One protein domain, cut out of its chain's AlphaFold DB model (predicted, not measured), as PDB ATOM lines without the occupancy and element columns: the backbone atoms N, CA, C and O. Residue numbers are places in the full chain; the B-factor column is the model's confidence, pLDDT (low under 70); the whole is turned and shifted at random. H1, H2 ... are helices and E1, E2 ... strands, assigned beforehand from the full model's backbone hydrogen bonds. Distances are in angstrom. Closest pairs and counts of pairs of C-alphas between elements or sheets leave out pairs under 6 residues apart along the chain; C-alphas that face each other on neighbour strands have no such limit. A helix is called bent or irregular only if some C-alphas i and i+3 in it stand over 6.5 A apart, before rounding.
ATOM      1  N   VAL A  13      24.344 -35.404 -18.631       82.19
ATOM      2  CA  VAL A  13      22.944 -35.877 -18.594       82.19
ATOM      3  C   VAL A  13      22.847 -37.409 -18.603       82.19
ATOM      4  O   VAL A  13      22.008 -37.968 -17.907       82.19
ATOM      5  N   GLU A  14      23.769 -38.082 -19.290       85.12
ATOM      6  CA  GLU A  14      23.902 -39.548 -19.352       85.12
ATOM      7  C   GLU A  14      24.053 -40.217 -17.973       85.12
ATOM      8  O   GLU A  14      23.596 -41.334 -17.743       85.12
ATOM      9  N   ILE A  15      24.700 -39.537 -17.024       82.50
ATOM     10  CA  ILE A  15      24.896 -40.052 -15.664       82.50
ATOM     11  C   ILE A  15      23.603 -39.900 -14.861       82.50
ATOM     12  O   ILE A  15      23.280 -40.755 -14.041       82.50
ATOM     13  N   SER A  16      22.835 -38.841 -15.132       81.81
ATOM     14  CA  SER A  16      21.524 -38.634 -14.522       81.81
ATOM     15  C   SER A  16      20.489 -39.631 -15.040       81.81
ATOM     16  O   SER A  16      19.682 -40.105 -14.246       81.81
ATOM     17  N   THR A  17      20.503 -39.954 -16.338       85.88
ATOM     18  CA  THR A  17      19.603 -40.969 -16.911       85.88
ATOM     19  C   THR A  17      19.922 -42.344 -16.346       85.88
ATOM     20  O   THR A  17      19.027 -43.002 -15.830       85.88
ATOM     21  N   ARG A  18      21.206 -42.720 -16.297       84.88
ATOM     22  CA  ARG A  18      21.634 -43.982 -15.685       84.88
ATOM     23  C   ARG A  18      21.268 -44.077 -14.204       84.88
ATOM     24  O   ARG A  18      20.823 -45.120 -13.755       84.88
ATOM     25  N   TYR A  19      21.427 -42.996 -13.438       84.94
ATOM     26  CA  TYR A  19      21.021 -42.981 -12.029       84.94
ATOM     27  C   TYR A  19      19.504 -43.140 -11.853       84.94
ATOM     28  O   TYR A  19      19.067 -43.765 -10.890       84.94
ATOM     29  N   ALA A  20      18.701 -42.573 -12.758       85.00
ATOM     30  CA  ALA A  20      17.252 -42.748 -12.739       85.00
ATOM     31  C   ALA A  20      16.860 -44.200 -13.058       85.00
ATOM     32  O   ALA A  20      16.092 -44.786 -12.302       85.00
ATOM     33  N   GLU A  21      17.457 -44.795 -14.094       89.69
ATOM     34  CA  GLU A  21      17.264 -46.205 -14.464       89.69
ATOM     35  C   GLU A  21      17.702 -47.156 -13.338       89.69
ATOM     36  O   GLU A  21      16.939 -48.025 -12.921       89.69
ATOM     37  N   ASP A  22      18.893 -46.942 -12.767       84.88
ATOM     38  CA  ASP A  22      19.413 -47.734 -11.644       84.88
ATOM     39  C   ASP A  22      18.502 -47.618 -10.409       84.88
ATOM     40  O   ASP A  22      18.370 -48.569  -9.641       84.88
ATOM     41  N   ARG A  23      17.855 -46.461 -10.205       83.75
ATOM     42  CA  ARG A  23      16.908 -46.238  -9.104       83.75
ATOM     43  C   ARG A  23      15.552 -46.901  -9.346       83.75
ATOM     44  O   ARG A  23      14.918 -47.292  -8.372       83.75
ATOM     45  N   GLU A  24      15.112 -47.022 -10.595       86.12
ATOM     46  CA  GLU A  24      13.902 -47.772 -10.956       86.12
ATOM     47  C   GLU A  24      14.112 -49.288 -10.832       86.12
ATOM     48  O   GLU A  24      13.221 -49.992 -10.364       86.12
ATOM     49  N   LEU A  25      15.307 -49.781 -11.173       84.06
ATOM     50  CA  LEU A  25      15.712 -51.183 -10.996       84.06
ATOM     51  C   LEU A  25      16.031 -51.559  -9.541       84.06
ATOM     52  O   LEU A  25      16.124 -52.741  -9.208       84.06
ATOM     53  N   TYR A  26      16.237 -50.571  -8.673       83.56
ATOM     54  CA  TYR A  26      16.594 -50.798  -7.283       83.56
ATOM     55  C   TYR A  26      15.393 -51.271  -6.465       83.56
ATOM     56  O   TYR A  26      14.542 -50.485  -6.045       83.56
ATOM     57  N   ASP A  27      15.368 -52.565  -6.170       85.81
ATOM     58  CA  ASP A  27      14.385 -53.142  -5.268       85.81
ATOM     59  C   ASP A  27      14.872 -53.101  -3.806       85.81
ATOM     60  O   ASP A  27      15.778 -53.830  -3.389       85.81
ATOM     61  N   GLU A  28      14.242 -52.245  -2.998       84.88
ATOM     62  CA  GLU A  28      14.495 -52.148  -1.556       84.88
ATOM     63  C   GLU A  28      14.151 -53.430  -0.786       84.88
ATOM     64  O   GLU A  28      14.643 -53.621   0.335       84.88
ATOM     65  N   SER A  29      13.288 -54.288  -1.342       82.56
ATOM     66  CA  SER A  29      12.895 -55.551  -0.717       82.56
ATOM     67  C   SER A  29      14.112 -56.456  -0.507       82.56
ATOM     68  O   SER A  29      14.312 -56.964   0.594       82.56
ATOM     69  N   LEU A  30      15.030 -56.502  -1.481       78.25
ATOM     70  CA  LEU A  30      16.237 -57.331  -1.453       78.25
ATOM     71  C   LEU A  30      17.157 -57.008  -0.270       78.25
ATOM     72  O   LEU A  30      17.797 -57.893   0.292       78.25
ATOM     73  N   ILE A  31      17.221 -55.743   0.150       80.25
ATOM     74  CA  ILE A  31      18.058 -55.319   1.285       80.25
ATOM     75  C   ILE A  31      17.386 -55.633   2.618       80.25
ATOM     76  O   ILE A  31      18.064 -55.957   3.599       80.25
ATOM     77  N   LYS A  32      16.056 -55.541   2.668       83.44
ATOM     78  CA  LYS A  32      15.278 -55.928   3.848       83.44
ATOM     79  C   LYS A  32      15.353 -57.448   4.040       83.44
ATOM     80  O   LYS A  32      15.609 -57.899   5.159       83.44
ATOM     81  N   ASP A  33      15.290 -58.196   2.943       78.62
ATOM     82  CA  ASP A  33      15.348 -59.657   2.904       78.62
ATOM     83  C   ASP A  33      16.769 -60.209   3.051       78.62
ATOM     84  O   ASP A  33      16.950 -61.325   3.531       78.62
ATOM     85  N   ALA A  34      17.807 -59.416   2.769       74.00
ATOM     86  CA  ALA A  34      19.193 -59.803   3.038       74.00
ATOM     87  C   ALA A  34      19.432 -60.166   4.516       74.00
ATOM     88  O   ALA A  34      20.299 -60.983   4.821       74.00
ATOM     89  N   ARG A  35      18.646 -59.600   5.445       71.75
ATOM     90  CA  ARG A  35      18.696 -59.950   6.878       71.75
ATOM     91  C   ARG A  35      18.096 -61.321   7.191       71.75
ATOM     92  O   ARG A  35      18.366 -61.856   8.262       71.75
ATOM     93  N   LEU A  36      17.277 -61.856   6.289       75.69
ATOM     94  CA  LEU A  36      16.683 -63.187   6.390       75.69
ATOM     95  C   LEU A  36      17.641 -64.272   5.891       75.69
ATOM     96  O   LEU A  36      17.420 -65.443   6.189       75.69
ATOM     97  N   ILE A  37      18.711 -63.901   5.176       67.19
ATOM     98  CA  ILE A  37      19.766 -64.835   4.785       67.19
ATOM     99  C   ILE A  37      20.532 -65.218   6.060       67.19
ATOM    100  O   ILE A  37      21.206 -64.367   6.651       67.19
ATOM    101  N   PRO A  38      20.438 -66.476   6.525       65.75
ATOM    102  CA  PRO A  38      21.132 -66.894   7.730       65.75
ATOM    103  C   PRO A  38      22.642 -66.740   7.533       65.75
ATOM    104  O   PRO A  38      23.190 -67.081   6.482       65.75
ATOM    105  N   ALA A  39      23.329 -66.233   8.559       63.06
ATOM    106  CA  ALA A  39      24.784 -66.192   8.562       63.06
ATOM    107  C   ALA A  39      25.325 -67.611   8.337       63.06
ATOM    108  O   ALA A  39      24.908 -68.549   9.017       63.06
ATOM    109  N   GLN A  40      26.239 -67.768   7.376       59.59
ATOM    110  CA  GLN A  40      26.795 -69.074   7.022       59.59
ATOM    111  C   GLN A  40      27.376 -69.760   8.263       59.59
ATOM    112  O   GLN A  40      28.274 -69.226   8.923       59.59
ATOM    113  N   THR A  41      26.861 -70.949   8.576       54.00
ATOM    114  CA  THR A  41      27.334 -71.767   9.692       54.00
ATOM    115  C   THR A  41      28.785 -72.163   9.443       54.00
ATOM    116  O   THR A  41      29.096 -72.870   8.484       54.00
ATOM    117  N   ARG A  42      29.688 -71.705  10.314       54.88
ATOM    118  CA  ARG A  42      31.117 -72.030  10.251       54.88
ATOM    119  C   ARG A  42      31.406 -73.227  11.145       54.88
ATOM    120  O   ARG A  42      31.270 -73.129  12.364       54.88
ATOM    121  N   ILE A  43      31.856 -74.338  10.564       55.22
ATOM    122  CA  ILE A  43      32.396 -75.456  11.348       55.22
ATOM    123  C   ILE A  43      33.898 -75.245  11.513       55.22
ATOM    124  O   ILE A  43      34.667 -75.308  10.553       55.22
ATOM    125  N   THR A  44      34.319 -75.010  12.753       49.44
ATOM    126  CA  THR A  44      35.740 -74.924  13.096       49.44
ATOM    127  C   THR A  44      36.281 -76.347  13.251       49.44
ATOM    128  O   THR A  44      35.965 -77.037  14.217       49.44
ATOM    129  N   THR A  45      37.104 -76.816  12.309       55.12
ATOM    130  CA  THR A  45      37.708 -78.169  12.313       55.12
ATOM    131  C   THR A  45      38.922 -78.280  13.249       55.12
ATOM    132  O   THR A  45      39.915 -78.939  12.946       55.12
ATOM    133  N   THR A  46      38.864 -77.633  14.414       50.34
ATOM    134  CA  THR A  46      39.907 -77.700  15.449       50.34
ATOM    135  C   THR A  46      39.439 -78.512  16.646       50.34
ATOM    136  O   THR A  46      39.573 -78.064  17.782       50.34
ATOM    137  N   VAL A  47      38.866 -79.695  16.423       52.47
ATOM    138  CA  VAL A  47      38.672 -80.623  17.541       52.47
ATOM    139  C   VAL A  47      39.990 -81.371  17.732       52.47
ATOM    140  O   VAL A  47      40.375 -82.130  16.838       52.47
ATOM    141  N   PRO A  48      40.730 -81.156  18.834       53.00
ATOM    142  CA  PRO A  48      41.839 -82.032  19.171       53.00
ATOM    143  C   PRO A  48      41.269 -83.430  19.429       53.00
ATOM    144  O   PRO A  48      40.546 -83.650  20.399       53.00
ATOM    145  N   SER A  49      41.554 -84.377  18.538       54.25
ATOM    146  CA  SER A  49      41.302 -85.789  18.809       54.25
ATOM    147  C   SER A  49      42.453 -86.307  19.662       54.25
ATOM    148  O   SER A  49      43.578 -86.424  19.174       54.25
ATOM    149  N   TYR A  50      42.187 -86.592  20.931       60.72
ATOM    150  CA  TYR A  50      43.138 -87.296  21.781       60.72
ATOM    151  C   TYR A  50      43.045 -88.788  21.474       60.72
ATOM    152  O   TYR A  50      41.949 -89.351  21.460       60.72
ATOM    153  N   THR A  51      44.184 -89.418  21.197       62.06
ATOM    154  CA  THR A  51      44.275 -90.876  21.082       62.06
ATOM    155  C   THR A  51      43.898 -91.478  22.429       62.06
ATOM    156  O   THR A  51      44.400 -91.025  23.460       62.06
ATOM    157  N   SER A  52      43.010 -92.470  22.448       71.75
ATOM    158  CA  SER A  52      42.644 -93.093  23.722       71.75
ATOM    159  C   SER A  52      43.839 -93.863  24.296       71.75
ATOM    160  O   SER A  52      44.605 -94.477  23.550       71.75
ATOM    161  N   GLU A  53      44.003 -93.876  25.623       73.31
ATOM    162  CA  GLU A  53      45.062 -94.663  26.281       73.31
ATOM    163  C   GLU A  53      44.969 -96.152  25.914       73.31
ATOM    164  O   GLU A  53      45.983 -96.830  25.774       73.31
ATOM    165  N   PHE A  54      43.749 -96.634  25.665       72.62
ATOM    166  CA  PHE A  54      43.472 -97.980  25.178       72.62
ATOM    167  C   PHE A  54      44.096 -98.248  23.796       72.62
ATOM    168  O   PHE A  54      44.785 -99.248  23.612       72.62
ATOM    169  N   GLU A  55      43.924 -97.347  22.826       70.25
ATOM    170  CA  GLU A  55      44.564 -97.477  21.508       70.25
ATOM    171  C   GLU A  55      46.094 -97.443  21.591       70.25
ATOM    172  O   GLU A  55      46.762 -98.086  20.777       70.25
ATOM    173  N   LEU A  56      46.633 -96.713  22.572       72.12
ATOM    174  CA  LEU A  56      48.068 -96.598  22.815       72.12
ATOM    175  C   LEU A  56      48.644 -97.882  23.433       72.12
ATOM    176  O   LEU A  56      49.671 -98.370  22.970       72.12
ATOM    177  N   LEU A  57      47.955 -98.460  24.425       81.81
ATOM    178  CA  LEU A  57      48.355 -99.699  25.105       81.81
ATOM    179  C   LEU A  57      48.306-100.925  24.191       81.81
ATOM    180  O   LEU A  57      49.178-101.788  24.270       81.81
ATOM    181  N   PHE A  58      47.287-101.012  23.338       79.12
ATOM    182  CA  PHE A  58      47.088-102.168  22.462       79.12
ATOM    183  C   PHE A  58      47.667-101.976  21.062       79.12
ATOM    184  O   PHE A  58      47.484-102.838  20.204       79.12
ATOM    185  N   GLU A  59      48.327-100.842  20.809       72.00
ATOM    186  CA  GLU A  59      48.873-100.477  19.499       72.00
ATOM    187  C   GLU A  59      47.856-100.649  18.348       72.00
ATOM    188  O   GLU A  59      48.234-100.818  17.185       72.00
ATOM    189  N   LEU A  60      46.552-100.571  18.651       70.38
ATOM    190  CA  LEU A  60      45.445-100.738  17.696       70.38
ATOM    191  C   LEU A  60      45.518 -99.686  16.577       70.38
ATOM    192  O   LEU A  60      45.008 -99.885  15.474       70.38
ATOM    193  N   GLY A  61      46.209 -98.579  16.861       57.78
ATOM    194  CA  GLY A  61      46.516 -97.489  15.949       57.78
ATOM    195  C   GLY A  61      47.772 -97.668  15.090       57.78
ATOM    196  O   GLY A  61      48.116 -96.709  14.396       57.78
ATOM    197  N   LYS A  62      48.450 -98.833  15.070       56.91
ATOM    198  CA  LYS A  62      49.491 -99.150  14.066       56.91
ATOM    199  C   LYS A  62      48.851 -99.257  12.680       56.91
ATOM    200  O   LYS A  62      48.727-100.325  12.080       56.91
ATOM    201  N   ARG A  63      48.428 -98.112  12.145       55.09
ATOM    202  CA  ARG A  63      48.081 -97.946  10.743       55.09
ATOM    203  C   ARG A  63      49.327 -98.366   9.983       55.09
ATOM    204  O   ARG A  63      50.389 -97.774  10.167       55.09
ATOM    205  N   ARG A  64      49.195 -99.440   9.196       51.06
ATOM    206  CA  ARG A  64      50.213 -99.901   8.245       51.06
ATOM    207  C   ARG A  64      50.883 -98.675   7.641       51.06
ATOM    208  O   ARG A  64      50.157 -97.762   7.236       51.06
ATOM    209  N   ALA A  65      52.220 -98.663   7.634       53.31
ATOM    210  CA  ALA A  65      53.013 -97.606   7.018       53.31
ATOM    211  C   ALA A  65      52.300 -97.166   5.742       53.31
ATOM    212  O   ALA A  65      52.017 -98.010   4.885       53.31
ATOM    213  N   LEU A  66      51.891 -95.893   5.692       54.72
ATOM    214  CA  LEU A  66      51.195 -95.353   4.536       54.72
ATOM    215  C   LEU A  66      52.076 -95.700   3.340       54.72
ATOM    216  O   LEU A  66      53.215 -95.247   3.254       54.72
ATOM    217  N   TRP A  67      51.566 -96.560   2.459       52.31
ATOM    218  CA  TRP A  67      52.265 -97.046   1.268       52.31
ATOM    219  C   TRP A  67      52.734 -95.894   0.364       52.31
ATOM    220  O   TRP A  67      53.576 -96.090  -0.505       52.31
ATOM    221  N   ALA A  68      52.251 -94.680   0.628       53.91
ATOM    222  CA  ALA A  68      52.861 -93.439   0.211       53.91
ATOM    223  C   ALA A  68      52.979 -92.477   1.407       53.91
ATOM    224  O   ALA A  68      51.995 -91.930   1.910       53.91
ATOM    225  N   LEU A  69      54.212 -92.271   1.871       57.16
ATOM    226  CA  LEU A  69      54.560 -91.270   2.876       57.16
ATOM    227  C   LEU A  69      54.671 -89.920   2.157       57.16
ATOM    228  O   LEU A  69      55.749 -89.490   1.747       57.16
ATOM    229  N   PHE A  70      53.526 -89.286   1.912       63.62
ATOM    230  CA  PHE A  70      53.488 -87.995   1.240       63.62
ATOM    231  C   PHE A  70      54.055 -86.919   2.168       63.62
ATOM    232  O   PHE A  70      53.432 -86.523   3.152       63.62
ATOM    233  N   ARG A  71      55.259 -86.435   1.856       66.44
ATOM    234  CA  ARG A  71      55.825 -85.274   2.547       66.44
ATOM    235  C   ARG A  71      55.014 -84.041   2.165       66.44
ATOM    236  O   ARG A  71      54.811 -83.775   0.981       66.44
ATOM    237  N   ALA A  72      54.559 -83.300   3.170       73.00
ATOM    238  CA  ALA A  72      53.906 -82.023   2.940       73.00
ATOM    239  C   ALA A  72      54.868 -81.079   2.186       73.00
ATOM    240  O   ALA A  72      56.066 -81.060   2.493       73.00
ATOM    241  N   PRO A  73      54.380 -80.305   1.202       77.56
ATOM    242  CA  PRO A  73      55.218 -79.362   0.473       77.56
ATOM    243  C   PRO A  73      55.746 -78.246   1.398       77.56
ATOM    244  O   PRO A  73      55.156 -77.984   2.456       77.56
ATOM    245  N   PRO A  74      56.843 -77.559   1.022       81.44
ATOM    246  CA  PRO A  74      57.386 -76.450   1.803       81.44
ATOM    247  C   PRO A  74      56.306 -75.411   2.131       81.44
ATOM    248  O   PRO A  74      55.491 -75.066   1.278       81.44
ATOM    249  N   ASN A  75      56.297 -74.905   3.367       77.88
ATOM    250  CA  ASN A  75      55.332 -73.916   3.878       77.88
ATOM    251  C   ASN A  75      53.857 -74.363   3.956       77.88
ATOM    252  O   ASN A  75      53.001 -73.540   4.283       77.88
ATOM    253  N   TYR A  76      53.534 -75.646   3.745       74.81
ATOM    254  CA  TYR A  76      52.161 -76.164   3.854       74.81
ATOM    255  C   TYR A  76      51.464 -75.736   5.158       74.81
ATOM    256  O   TYR A  76      50.364 -75.187   5.132       74.81
ATOM    257  N   TYR A  77      52.127 -75.904   6.305       70.94
ATOM    258  CA  TYR A  77      51.551 -75.588   7.618       70.94
ATOM    259  C   TYR A  77      51.372 -74.085   7.879       70.94
ATOM    260  O   TYR A  77      50.511 -73.709   8.675       70.94
ATOM    261  N   VAL A  78      52.135 -73.229   7.191       76.81
ATOM    262  CA  VAL A  78      52.017 -71.763   7.284       76.81
ATOM    263  C   VAL A  78      50.758 -71.295   6.556       76.81
ATOM    264  O   VAL A  78      49.976 -70.512   7.095       76.81
ATOM    265  N   TYR A  79      50.513 -71.827   5.356       70.00
ATOM    266  CA  TYR A  79      49.366 -71.437   4.530       70.00
ATOM    267  C   TYR A  79      48.076 -72.184   4.878       70.00
ATOM    268  O   TYR A  79      46.981 -71.708   4.568       70.00
ATOM    269  N   ARG A  80      48.178 -73.314   5.590       67.00
ATOM    270  CA  ARG A  80      47.025 -74.154   5.923       67.00
ATOM    271  C   ARG A  80      45.938 -73.418   6.710       67.00
ATOM    272  O   ARG A  80      44.758 -73.677   6.501       67.00
ATOM    273  N   ARG A  81      46.322 -72.493   7.594       62.38
ATOM    274  CA  ARG A  81      45.384 -71.795   8.489       62.38
ATOM    275  C   ARG A  81      44.449 -70.815   7.778       62.38
ATOM    276  O   ARG A  81      43.369 -70.578   8.290       62.38
ATOM    277  N   ARG A  82      44.839 -70.237   6.635       59.03
ATOM    278  CA  ARG A  82      44.009 -69.231   5.943       59.03
ATOM    279  C   ARG A  82      43.039 -69.830   4.932       59.03
ATOM    280  O   ARG A  82      41.949 -69.306   4.779       59.03
ATOM    281  N   LEU A  83      43.439 -70.903   4.251       57.19
ATOM    282  CA  LEU A  83      42.640 -71.503   3.176       57.19
ATOM    283  C   LEU A  83      41.800 -72.701   3.635       57.19
ATOM    284  O   LEU A  83      40.858 -73.071   2.950       57.19
ATOM    285  N   PHE A  84      42.145 -73.326   4.767       57.03
ATOM    286  CA  PHE A  84      41.583 -74.629   5.147       57.03
ATOM    287  C   PHE A  84      41.123 -74.731   6.607       57.03
ATOM    288  O   PHE A  84      40.834 -75.838   7.058       57.03
ATOM    289  N   ALA A  85      41.105 -73.627   7.361       56.50
ATOM    290  CA  ALA A  85      40.590 -73.612   8.736       56.50
ATOM    291  C   ALA A  85      39.064 -73.469   8.797       56.50
ATOM    292  O   ALA A  85      38.437 -73.913   9.756       56.50
ATOM    293  N   GLU A  86      38.481 -72.867   7.764       54.56
ATOM    294  CA  GLU A  86      37.061 -72.575   7.684       54.56
ATOM    295  C   GLU A  86      36.470 -73.411   6.556       54.56
ATOM    296  O   GLU A  86      36.884 -73.305   5.402       54.56
ATOM    297  N   GLN A  87      35.533 -74.288   6.901       54.12
ATOM    298  CA  GLN A  87      34.682 -74.929   5.914       54.12
ATOM    299  C   GLN A  87      33.425 -74.072   5.806       54.12
ATOM    300  O   GLN A  87      32.670 -73.953   6.773       54.12
ATOM    301  N   ILE A  88      33.242 -73.427   4.656       52.38
ATOM    302  CA  ILE A  88      31.984 -72.762   4.333       52.38
ATOM    303  C   ILE A  88      31.047 -73.865   3.850       52.38
ATOM    304  O   ILE A  88      31.377 -74.569   2.899       52.38
ATOM    305  N   ILE A  89      29.919 -74.046   4.531       49.41
ATOM    306  CA  ILE A  89      28.849 -74.914   4.042       49.41
ATOM    307  C   ILE A  89      28.002 -74.066   3.096       49.41
ATOM    308  O   ILE A  89      27.297 -73.155   3.534       49.41
ATOM    309  N   PRO A  90      28.062 -74.376   1.804       58.56
ATOM    310  CA  PRO A  90      26.852 -74.739   1.108       58.56
ATOM    311  C   PRO A  90      26.976 -76.211   0.734       58.56
ATOM    312  O   PRO A  90      27.839 -76.594  -0.049       58.56
ATOM    313  N   ASP A  91      26.135 -77.040   1.342       62.28
ATOM    314  CA  ASP A  91      25.902 -78.372   0.808       62.28
ATOM    315  C   ASP A  91      25.071 -78.187  -0.466       62.28
ATOM    316  O   ASP A  91      23.943 -77.691  -0.408       62.28
ATOM    317  N   LEU A  92      25.659 -78.505  -1.619       63.81
ATOM    318  CA  LEU A  92      24.970 -78.481  -2.911       63.81
ATOM    319  C   LEU A  92      24.021 -79.685  -3.072       63.81
ATOM    320  O   LEU A  92      23.362 -79.811  -4.103       63.81
ATOM    321  N   GLY A  93      23.928 -80.556  -2.062       68.19
ATOM    322  CA  GLY A  93      23.125 -81.769  -2.074       68.19
ATOM    323  C   GLY A  93      23.809 -82.916  -2.815       68.19
ATOM    324  O   GLY A  93      24.945 -82.803  -3.274       68.19
ATOM    325  N   SER A  94      23.113 -84.051  -2.919       76.75
ATOM    326  CA  SER A  94      23.611 -85.213  -3.660       76.75
ATOM    327  C   SER A  94      23.791 -84.895  -5.153       76.75
ATOM    328  O   SER A  94      23.091 -84.028  -5.676       76.75
ATOM    329  N   PRO A  95      24.675 -85.613  -5.871       75.94
ATOM    330  CA  PRO A  95      24.809 -85.467  -7.323       75.94
ATOM    331  C   PRO A  95      23.463 -85.631  -8.046       75.94
ATOM    332  O   PRO A  95      23.138 -84.828  -8.913       75.94
ATOM    333  N   ASP A  96      22.625 -86.568  -7.598       77.62
ATOM    334  CA  ASP A  96      21.271 -86.766  -8.132       77.62
ATOM    335  C   ASP A  96      20.390 -85.511  -7.967       77.62
ATOM    336  O   ASP A  96      19.603 -85.158  -8.845       77.62
ATOM    337  N   LEU A  97      20.532 -84.797  -6.840       79.31
ATOM    338  CA  LEU A  97      19.816 -83.545  -6.606       79.31
ATOM    339  C   LEU A  97      20.308 -82.456  -7.566       79.31
ATOM    340  O   LEU A  97      19.494 -81.713  -8.114       79.31
ATOM    341  N   GLN A  98      21.616 -82.381  -7.799       78.31
ATOM    342  CA  GLN A  98      22.233 -81.402  -8.696       78.31
ATOM    343  C   GLN A  98      21.824 -81.633 -10.158       78.31
ATOM    344  O   GLN A  98      21.494 -80.677 -10.864       78.31
ATOM    345  N   GLU A  99      21.777 -82.893 -10.601       82.06
ATOM    346  CA  GLU A  99      21.270 -83.273 -11.924       82.06
ATOM    347  C   GLU A  99      19.784 -82.914 -12.066       82.06
ATOM    348  O   GLU A  99      19.409 -82.224 -13.014       82.06
ATOM    349  N   SER A 100      18.957 -83.232 -11.063       83.50
ATOM    350  CA  SER A 100      17.529 -82.878 -11.084       83.50
ATOM    351  C   SER A 100      17.275 -81.361 -11.144       83.50
ATOM    352  O   SER A 100      16.307 -80.904 -11.754       83.50
ATOM    353  N   GLN A 101      18.146 -80.547 -10.533       80.56
ATOM    354  CA  GLN A 101      18.055 -79.085 -10.579       80.56
ATOM    355  C   GLN A 101      18.405 -78.529 -11.964       80.56
ATOM    356  O   GLN A 101      17.773 -77.568 -12.412       80.56
ATOM    357  N   LEU A 102      19.376 -79.137 -12.650       81.75
ATOM    358  CA  LEU A 102      19.712 -78.801 -14.034       81.75
ATOM    359  C   LEU A 102      18.571 -79.170 -14.988       81.75
ATOM    360  O   LEU A 102      18.188 -78.339 -15.808       81.75
ATOM    361  N   GLU A 103      17.983 -80.355 -14.834       84.12
ATOM    362  CA  GLU A 103      16.829 -80.794 -15.631       84.12
ATOM    363  C   GLU A 103      15.608 -79.890 -15.416       84.12
ATOM    364  O   GLU A 103      14.943 -79.478 -16.367       84.12
ATOM    365  N   ARG A 104      15.335 -79.493 -14.168       82.00
ATOM    366  CA  ARG A 104      14.218 -78.593 -13.852       82.00
ATOM    367  C   ARG A 104      14.385 -77.207 -14.473       82.00
ATOM    368  O   ARG A 104      13.401 -76.601 -14.889       82.00
ATOM    369  N   LEU A 105      15.616 -76.707 -14.558       77.06
ATOM    370  CA  LEU A 105      15.923 -75.464 -15.269       77.06
ATOM    371  C   LEU A 105      15.723 -75.585 -16.776       77.06
ATOM    372  O   LEU A 105      15.321 -74.620 -17.432       77.06
ATOM    373  N   GLU A 106      16.006 -76.757 -17.339       78.75
ATOM    374  CA  GLU A 106      15.731 -77.027 -18.743       78.75
ATOM    375  C   GLU A 106      14.227 -76.991 -19.017       78.75
ATOM    376  O   GLU A 106      13.829 -76.250 -19.917       78.75
ATOM    377  N   ALA A 107      13.417 -77.631 -18.171       79.31
ATOM    378  CA  ALA A 107      11.957 -77.632 -18.273       79.31
ATOM    379  C   ALA A 107      11.324 -76.238 -18.083       79.31
ATOM    380  O   ALA A 107      10.487 -75.823 -18.879       79.31
ATOM    381  N   LEU A 108      11.762 -75.462 -17.082       74.38
ATOM    382  CA  LEU A 108      11.210 -74.123 -16.812       74.38
ATOM    383  C   LEU A 108      11.366 -73.167 -18.000       74.38
ATOM    384  O   LEU A 108      10.445 -72.431 -18.336       74.38
ATOM    385  N   GLY A 109      12.513 -73.210 -18.682       62.47
ATOM    386  CA  GLY A 109      12.706 -72.366 -19.861       62.47
ATOM    387  C   GLY A 109      12.012 -72.875 -21.129       62.47
ATOM    388  O   GLY A 109      12.102 -72.202 -22.145       62.47
ATOM    389  N   GLU A 110      11.396 -74.060 -21.121       68.62
ATOM    390  CA  GLU A 110      10.463 -74.475 -22.181       68.62
ATOM    391  C   GLU A 110       9.056 -73.941 -21.880       68.62
ATOM    392  O   GLU A 110       8.420 -73.366 -22.760       68.62
ATOM    393  N   GLU A 111       8.622 -74.001 -20.617       66.38
ATOM    394  CA  GLU A 111       7.333 -73.446 -20.176       66.38
ATOM    395  C   GLU A 111       7.246 -71.913 -20.320       66.38
ATOM    396  O   GLU A 111       6.183 -71.385 -20.651       66.38
ATOM    397  N   GLU A 112       8.339 -71.174 -20.095       61.50
ATOM    398  CA  GLU A 112       8.365 -69.713 -20.291       61.50
ATOM    399  C   GLU A 112       8.327 -69.305 -21.770       61.50
ATOM    400  O   GLU A 112       7.673 -68.317 -22.113       61.50
ATOM    401  N   LYS A 113       8.934 -70.105 -22.658       62.34
ATOM    402  CA  LYS A 113       8.853 -69.912 -24.117       62.34
ATOM    403  C   LYS A 113       7.443 -70.124 -24.660       62.34
ATOM    404  O   LYS A 113       7.061 -69.489 -25.631       62.34
ATOM    405  N   GLU A 114       6.646 -70.992 -24.037       62.53
ATOM    406  CA  GLU A 114       5.240 -71.157 -24.421       62.53
ATOM    407  C   GLU A 114       4.346 -69.997 -23.941       62.53
ATOM    408  O   GLU A 114       3.269 -69.767 -24.504       62.53
ATOM    409  N   ARG A 115       4.769 -69.250 -22.909       63.19
ATOM    410  CA  ARG A 115       3.998 -68.142 -22.312       63.19
ATOM    411  C   ARG A 115       4.293 -66.778 -22.938       63.19
ATOM    412  O   ARG A 115       3.360 -65.980 -23.058       63.19
ATOM    413  N   HIS A 116       5.531 -66.504 -23.349       56.62
ATOM    414  CA  HIS A 116       5.900 -65.267 -24.046       56.62
ATOM    415  C   HIS A 116       5.796 -65.450 -25.568       56.62
ATOM    416  O   HIS A 116       6.351 -66.385 -26.120       56.62
ATOM    417  N   LYS A 117       5.049 -64.571 -26.255       57.88
ATOM    418  CA  LYS A 117       4.835 -64.616 -27.722       57.88
ATOM    419  C   LYS A 117       5.652 -63.579 -28.496       57.88
ATOM    420  O   LYS A 117       5.499 -63.473 -29.714       57.88
ATOM    421  N   GLU A 118       6.452 -62.766 -27.808       57.38
ATOM    422  CA  GLU A 118       7.229 -61.703 -28.439       57.38
ATOM    423  C   GLU A 118       8.680 -62.150 -28.679       57.38
ATOM    424  O   GLU A 118       9.374 -62.536 -27.739       57.38
ATOM    425  N   PRO A 119       9.189 -62.049 -29.921       58.06
ATOM    426  CA  PRO A 119      10.497 -62.591 -30.299       58.06
ATOM    427  C   PRO A 119      11.685 -61.856 -29.657       58.06
ATOM    428  O   PRO A 119      12.819 -62.315 -29.753       58.06
ATOM    429  N   ARG A 120      11.447 -60.691 -29.036       56.59
ATOM    430  CA  ARG A 120      12.483 -59.900 -28.359       56.59
ATOM    431  C   ARG A 120      12.780 -60.425 -26.952       56.59
ATOM    432  O   ARG A 120      13.944 -60.442 -26.570       56.59
ATOM    433  N   ASP A 121      11.757 -60.917 -26.256       63.66
ATOM    434  CA  ASP A 121      11.878 -61.491 -24.911       63.66
ATOM    435  C   ASP A 121      12.501 -62.894 -24.962       63.66
ATOM    436  O   ASP A 121      13.310 -63.253 -24.109       63.66
ATOM    437  N   GLU A 122      12.202 -63.681 -26.003       67.25
ATOM    438  CA  GLU A 122      12.737 -65.043 -26.157       67.25
ATOM    439  C   GLU A 122      14.273 -65.076 -26.230       67.25
ATOM    440  O   GLU A 122      14.915 -65.934 -25.620       67.25
ATOM    441  N   GLU A 123      14.882 -64.125 -26.947       76.50
ATOM    442  CA  GLU A 123      16.339 -64.042 -27.083       76.50
ATOM    443  C   GLU A 123      17.042 -63.671 -25.767       76.50
ATOM    444  O   GLU A 123      18.170 -64.109 -25.524       76.50
ATOM    445  N   GLU A 124      16.417 -62.833 -24.937       77.62
ATOM    446  CA  GLU A 124      16.955 -62.438 -23.632       77.62
ATOM    447  C   GLU A 124      16.812 -63.579 -22.619       77.62
ATOM    448  O   GLU A 124      17.809 -63.959 -21.999       77.62
ATOM    449  N   ILE A 125      15.649 -64.236 -22.577       76.50
ATOM    450  CA  ILE A 125      15.391 -65.422 -21.743       76.50
ATOM    451  C   ILE A 125      16.372 -66.558 -22.080       76.50
ATOM    452  O   ILE A 125      16.942 -67.198 -21.190       76.50
ATOM    453  N   GLU A 126      16.656 -66.803 -23.365       78.81
ATOM    454  CA  GLU A 126      17.654 -67.804 -23.762       78.81
ATOM    455  C   GLU A 126      19.078 -67.442 -23.314       78.81
ATOM    456  O   GLU A 126      19.844 -68.323 -22.894       78.81
ATOM    457  N   LYS A 127      19.453 -66.160 -23.396       84.50
ATOM    458  CA  LYS A 127      20.765 -65.679 -22.936       84.50
ATOM    459  C   LYS A 127      20.894 -65.843 -21.427       84.50
ATOM    460  O   LYS A 127      21.905 -66.388 -20.974       84.50
ATOM    461  N   GLU A 128      19.879 -65.454 -20.664       78.88
ATOM    462  CA  GLU A 128      19.847 -65.596 -19.208       78.88
ATOM    463  C   GLU A 128      19.910 -67.062 -18.778       78.88
ATOM    464  O   GLU A 128      20.769 -67.432 -17.974       78.88
ATOM    465  N   LYS A 129      19.116 -67.942 -19.400       79.19
ATOM    466  CA  LYS A 129      19.155 -69.392 -19.146       79.19
ATOM    467  C   LYS A 129      20.536 -69.981 -19.419       79.19
ATOM    468  O   LYS A 129      21.049 -70.790 -18.642       79.19
ATOM    469  N   LYS A 130      21.183 -69.563 -20.510       86.19
ATOM    470  CA  LYS A 130      22.538 -70.011 -20.852       86.19
ATOM    471  C   LYS A 130      23.573 -69.530 -19.835       86.19
ATOM    472  O   LYS A 130      24.507 -70.276 -19.530       86.19
ATOM    473  N   ILE A 131      23.429 -68.310 -19.321       87.88
ATOM    474  CA  ILE A 131      24.292 -67.762 -18.265       87.88
ATOM    475  C   ILE A 131      24.083 -68.537 -16.964       87.88
ATOM    476  O   ILE A 131      25.062 -68.990 -16.374       87.88
ATOM    477  N   LEU A 132      22.833 -68.762 -16.560       83.25
ATOM    478  CA  LEU A 132      22.490 -69.486 -15.338       83.25
ATOM    479  C   LEU A 132      22.975 -70.940 -15.380       83.25
ATOM    480  O   LEU A 132      23.603 -71.414 -14.433       83.25
ATOM    481  N   LYS A 133      22.790 -71.625 -16.514       83.12
ATOM    482  CA  LYS A 133      23.317 -72.979 -16.732       83.12
ATOM    483  C   LYS A 133      24.839 -73.021 -16.601       83.12
ATOM    484  O   LYS A 133      25.373 -73.887 -15.915       83.12
ATOM    485  N   LYS A 134      25.549 -72.068 -17.217       88.56
ATOM    486  CA  LYS A 134      27.011 -71.961 -17.080       88.56
ATOM    487  C   LYS A 134      27.439 -71.671 -15.644       88.56
ATOM    488  O   LYS A 134      28.444 -72.213 -15.196       88.56
ATOM    489  N   LEU A 135      26.703 -70.822 -14.930       85.44
ATOM    490  CA  LEU A 135      26.981 -70.509 -13.532       85.44
ATOM    491  C   LEU A 135      26.870 -71.768 -12.665       85.44
ATOM    492  O   LEU A 135      27.808 -72.071 -11.936       85.44
ATOM    493  N   LEU A 136      25.790 -72.540 -12.806       82.94
ATOM    494  CA  LEU A 136      25.621 -73.801 -12.079       82.94
ATOM    495  C   LEU A 136      26.707 -74.819 -12.427       82.94
ATOM    496  O   LEU A 136      27.305 -75.397 -11.527       82.94
ATOM    497  N   GLN A 137      27.041 -74.979 -13.709       83.75
ATOM    498  CA  GLN A 137      28.150 -75.845 -14.126       83.75
ATOM    499  C   GLN A 137      29.486 -75.430 -13.494       83.75
ATOM    500  O   GLN A 137      30.255 -76.284 -13.058       83.75
ATOM    501  N   ASN A 138      29.759 -74.126 -13.399       85.12
ATOM    502  CA  ASN A 138      30.961 -73.624 -12.738       85.12
ATOM    503  C   ASN A 138      30.940 -73.884 -11.228       85.12
ATOM    504  O   ASN A 138      31.971 -74.241 -10.666       85.12
ATOM    505  N   VAL A 139      29.786 -73.732 -10.573       83.62
ATOM    506  CA  VAL A 139      29.622 -74.049  -9.146       83.62
ATOM    507  C   VAL A 139      29.901 -75.530  -8.888       83.62
ATOM    508  O   VAL A 139      30.676 -75.842  -7.987       83.62
ATOM    509  N   LEU A 140      29.369 -76.426  -9.723       80.12
ATOM    510  CA  LEU A 140      29.640 -77.865  -9.647       80.12
ATOM    511  C   LEU A 140      31.123 -78.189  -9.845       80.12
ATOM    512  O   LEU A 140      31.702 -78.976  -9.099       80.12
ATOM    513  N   LEU A 141      31.761 -77.546 -10.822       85.00
ATOM    514  CA  LEU A 141      33.190 -77.710 -11.062       85.00
ATOM    515  C   LEU A 141      34.022 -77.228  -9.865       85.00
ATOM    516  O   LEU A 141      34.993 -77.880  -9.485       85.00
ATOM    517  N   PHE A 142      33.648 -76.110  -9.242       81.62
ATOM    518  CA  PHE A 142      34.325 -75.632  -8.038       81.62
ATOM    519  C   PHE A 142      34.122 -76.562  -6.846       81.62
ATOM    520  O   PHE A 142      35.078 -76.782  -6.104       81.62
ATOM    521  N   ASP A 143      32.936 -77.143  -6.683       77.06
ATOM    522  CA  ASP A 143      32.675 -78.123  -5.632       77.06
ATOM    523  C   ASP A 143      33.535 -79.382  -5.801       77.06
ATOM    524  O   ASP A 143      34.252 -79.778  -4.883       77.06
ATOM    525  N   GLN A 144      33.598 -79.933  -7.018       78.62
ATOM    526  CA  GLN A 144      34.485 -81.057  -7.339       78.62
ATOM    527  C   GLN A 144      35.957 -80.729  -7.055       78.62
ATOM    528  O   GLN A 144      36.660 -81.515  -6.416       78.62
ATOM    529  N   LEU A 145      36.425 -79.545  -7.462       81.25
ATOM    530  CA  LEU A 145      37.788 -79.098  -7.167       81.25
ATOM    531  C   LEU A 145      38.033 -78.969  -5.657       81.25
ATOM    532  O   LEU A 145      39.110 -79.332  -5.181       81.25
ATOM    533  N   LEU A 146      37.061 -78.479  -4.887       75.69
ATOM    534  CA  LEU A 146      37.164 -78.381  -3.431       75.69
ATOM    535  C   LEU A 146      37.196 -79.760  -2.765       75.69
ATOM    536  O   LEU A 146      37.999 -79.968  -1.849       75.69
ATOM    537  N   ILE A 147      36.386 -80.710  -3.234       75.38
ATOM    538  CA  ILE A 147      36.413 -82.111  -2.792       75.38
ATOM    539  C   ILE A 147      37.796 -82.717  -3.058       75.38
ATOM    540  O   ILE A 147      38.397 -83.291  -2.147       75.38
ATOM    541  N   ASP A 148      38.353 -82.522  -4.253       77.31
ATOM    542  CA  ASP A 148      39.686 -83.006  -4.624       77.31
ATOM    543  C   ASP A 148      40.805 -82.371  -3.791       77.31
ATOM    544  O   ASP A 148      41.732 -83.048  -3.333       77.31
ATOM    545  N   ILE A 149      40.724 -81.064  -3.544       76.62
ATOM    546  CA  ILE A 149      41.674 -80.361  -2.679       76.62
ATOM    547  C   ILE A 149      41.591 -80.916  -1.250       76.62
ATOM    548  O   ILE A 149      42.625 -81.194  -0.636       76.62
ATOM    549  N   ASN A 150      40.384 -81.136  -0.725       69.88
ATOM    550  CA  ASN A 150      40.167 -81.689   0.613       69.88
ATOM    551  C   ASN A 150      40.602 -83.160   0.729       69.88
ATOM    552  O   ASN A 150      41.154 -83.562   1.765       69.88
ATOM    553  N   SER A 151      40.411 -83.961  -0.322       70.75
ATOM    554  CA  SER A 151      40.828 -85.364  -0.365       70.75
ATOM    555  C   SER A 151      42.355 -85.477  -0.358       70.75
ATOM    556  O   SER A 151      42.915 -86.177   0.491       70.75
ATOM    557  N   ARG A 152      43.049 -84.689  -1.196       71.81
ATOM    558  CA  ARG A 152      44.518 -84.583  -1.202       71.81
ATOM    559  C   ARG A 152      45.045 -84.038   0.120       71.81
ATOM    560  O   ARG A 152      45.991 -84.588   0.672       71.81
ATOM    561  N   ARG A 153      44.404 -83.013   0.695       68.69
ATOM    562  CA  ARG A 153      44.756 -82.463   2.019       68.69
ATOM    563  C   ARG A 153      44.762 -83.544   3.099       68.69
ATOM    564  O   ARG A 153      45.699 -83.606   3.893       68.69
ATOM    565  N   SER A 154      43.738 -84.393   3.118       66.25
ATOM    566  CA  SER A 154      43.583 -85.453   4.121       66.25
ATOM    567  C   SER A 154      44.720 -86.484   4.084       66.25
ATOM    568  O   SER A 154      45.015 -87.101   5.108       66.25
ATOM    569  N   GLN A 155      45.414 -86.628   2.949       69.06
ATOM    570  CA  GLN A 155      46.598 -87.487   2.820       69.06
ATOM    571  C   GLN A 155      47.798 -86.953   3.622       69.06
ATOM    572  O   GLN A 155      48.580 -87.743   4.140       69.06
ATOM    573  N   TYR A 156      47.904 -85.631   3.798       66.31
ATOM    574  CA  TYR A 156      48.971 -84.973   4.571       66.31
ATOM    575  C   TYR A 156      48.631 -84.784   6.056       66.31
ATOM    576  O   TYR A 156      49.469 -84.330   6.833       66.31
ATOM    577  N   GLN A 157      47.391 -85.083   6.456       59.72
ATOM    578  CA  GLN A 157      46.893 -84.897   7.821       59.72
ATOM    579  C   GLN A 157      47.024 -86.150   8.703       59.72
ATOM    580  O   GLN A 157      46.816 -86.051   9.906       59.72
TER     581      GLN A 157
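Overview. This is residues 13 to 157 of the 159 residues of an uncharacterized protein of Chlamydiae bacterium (UniProt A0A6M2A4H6). A long helical hairpin, H5 and the much longer H6, has a thin open run of chain beside it, with the small helices H1 to H4 strung along it and touching no helix. H1 and H2 stand free towards one end of the model and H3 towards the other, while E1 and E2 meet only at a point between them. The printed part has 145 residues, in the order H1 H2 E1 H3 H4 E2 H5 H6, and is mostly helix. It is extended, with a radius of gyration of the C-alphas of 24.8 A and spans of 76 by 36 by 31 A.

Along the chain. Strands E1, residues 42 to 44, and E2, residues 86 to 88, have three residues each. H6, residues 119 to 155, is 55.0 A long and ends with C-alpha 155 at (46.598, -87.487, 2.820). H5, residues 95 to 115, measures 31.0 A. H1, residues 13 to 25, starts with C-alpha 13 at (22.944, -35.877, -18.594) and measures 18.6 A. H2 is residues 28 to 36, H3 53 to 57 and H4 76 to 83. H4 is irregular, only just: C-alphas 78 and 81 are 6.7 A apart.

Arrangement. C-alphas 43 of E1 and 87 of E2 face each other at 5.9 A. H5 and H6 touch, opposite ways at a shallow tilt of 6 degrees; their closest C-alphas, of Lys 113 and Glu 122, are 6.6 A apart. H6 touches H5 with residues 122 to 136 alone. H4 and H6 are apart, as are H1 and H2. Every O i to N i+4 pair is within hydrogen-bond range in H1 and H3, against 3 of 5 in H2, 16 of 17 in H5, 30 of 33 in H6 and 1 of 4 in H4, where 2 of 5 O i to N i+3 pairs are.

Size, cuts and confidence. The C-alphas farthest apart, of Val 13 and Phe 58, are 81.6 A apart. The printed part has no cut; the link from H3 to H4, 18 residues, is long. Mean pLDDT of the printed part is 71.3, with 60 residues under 70, among them 37 to 51 and 109 to 122.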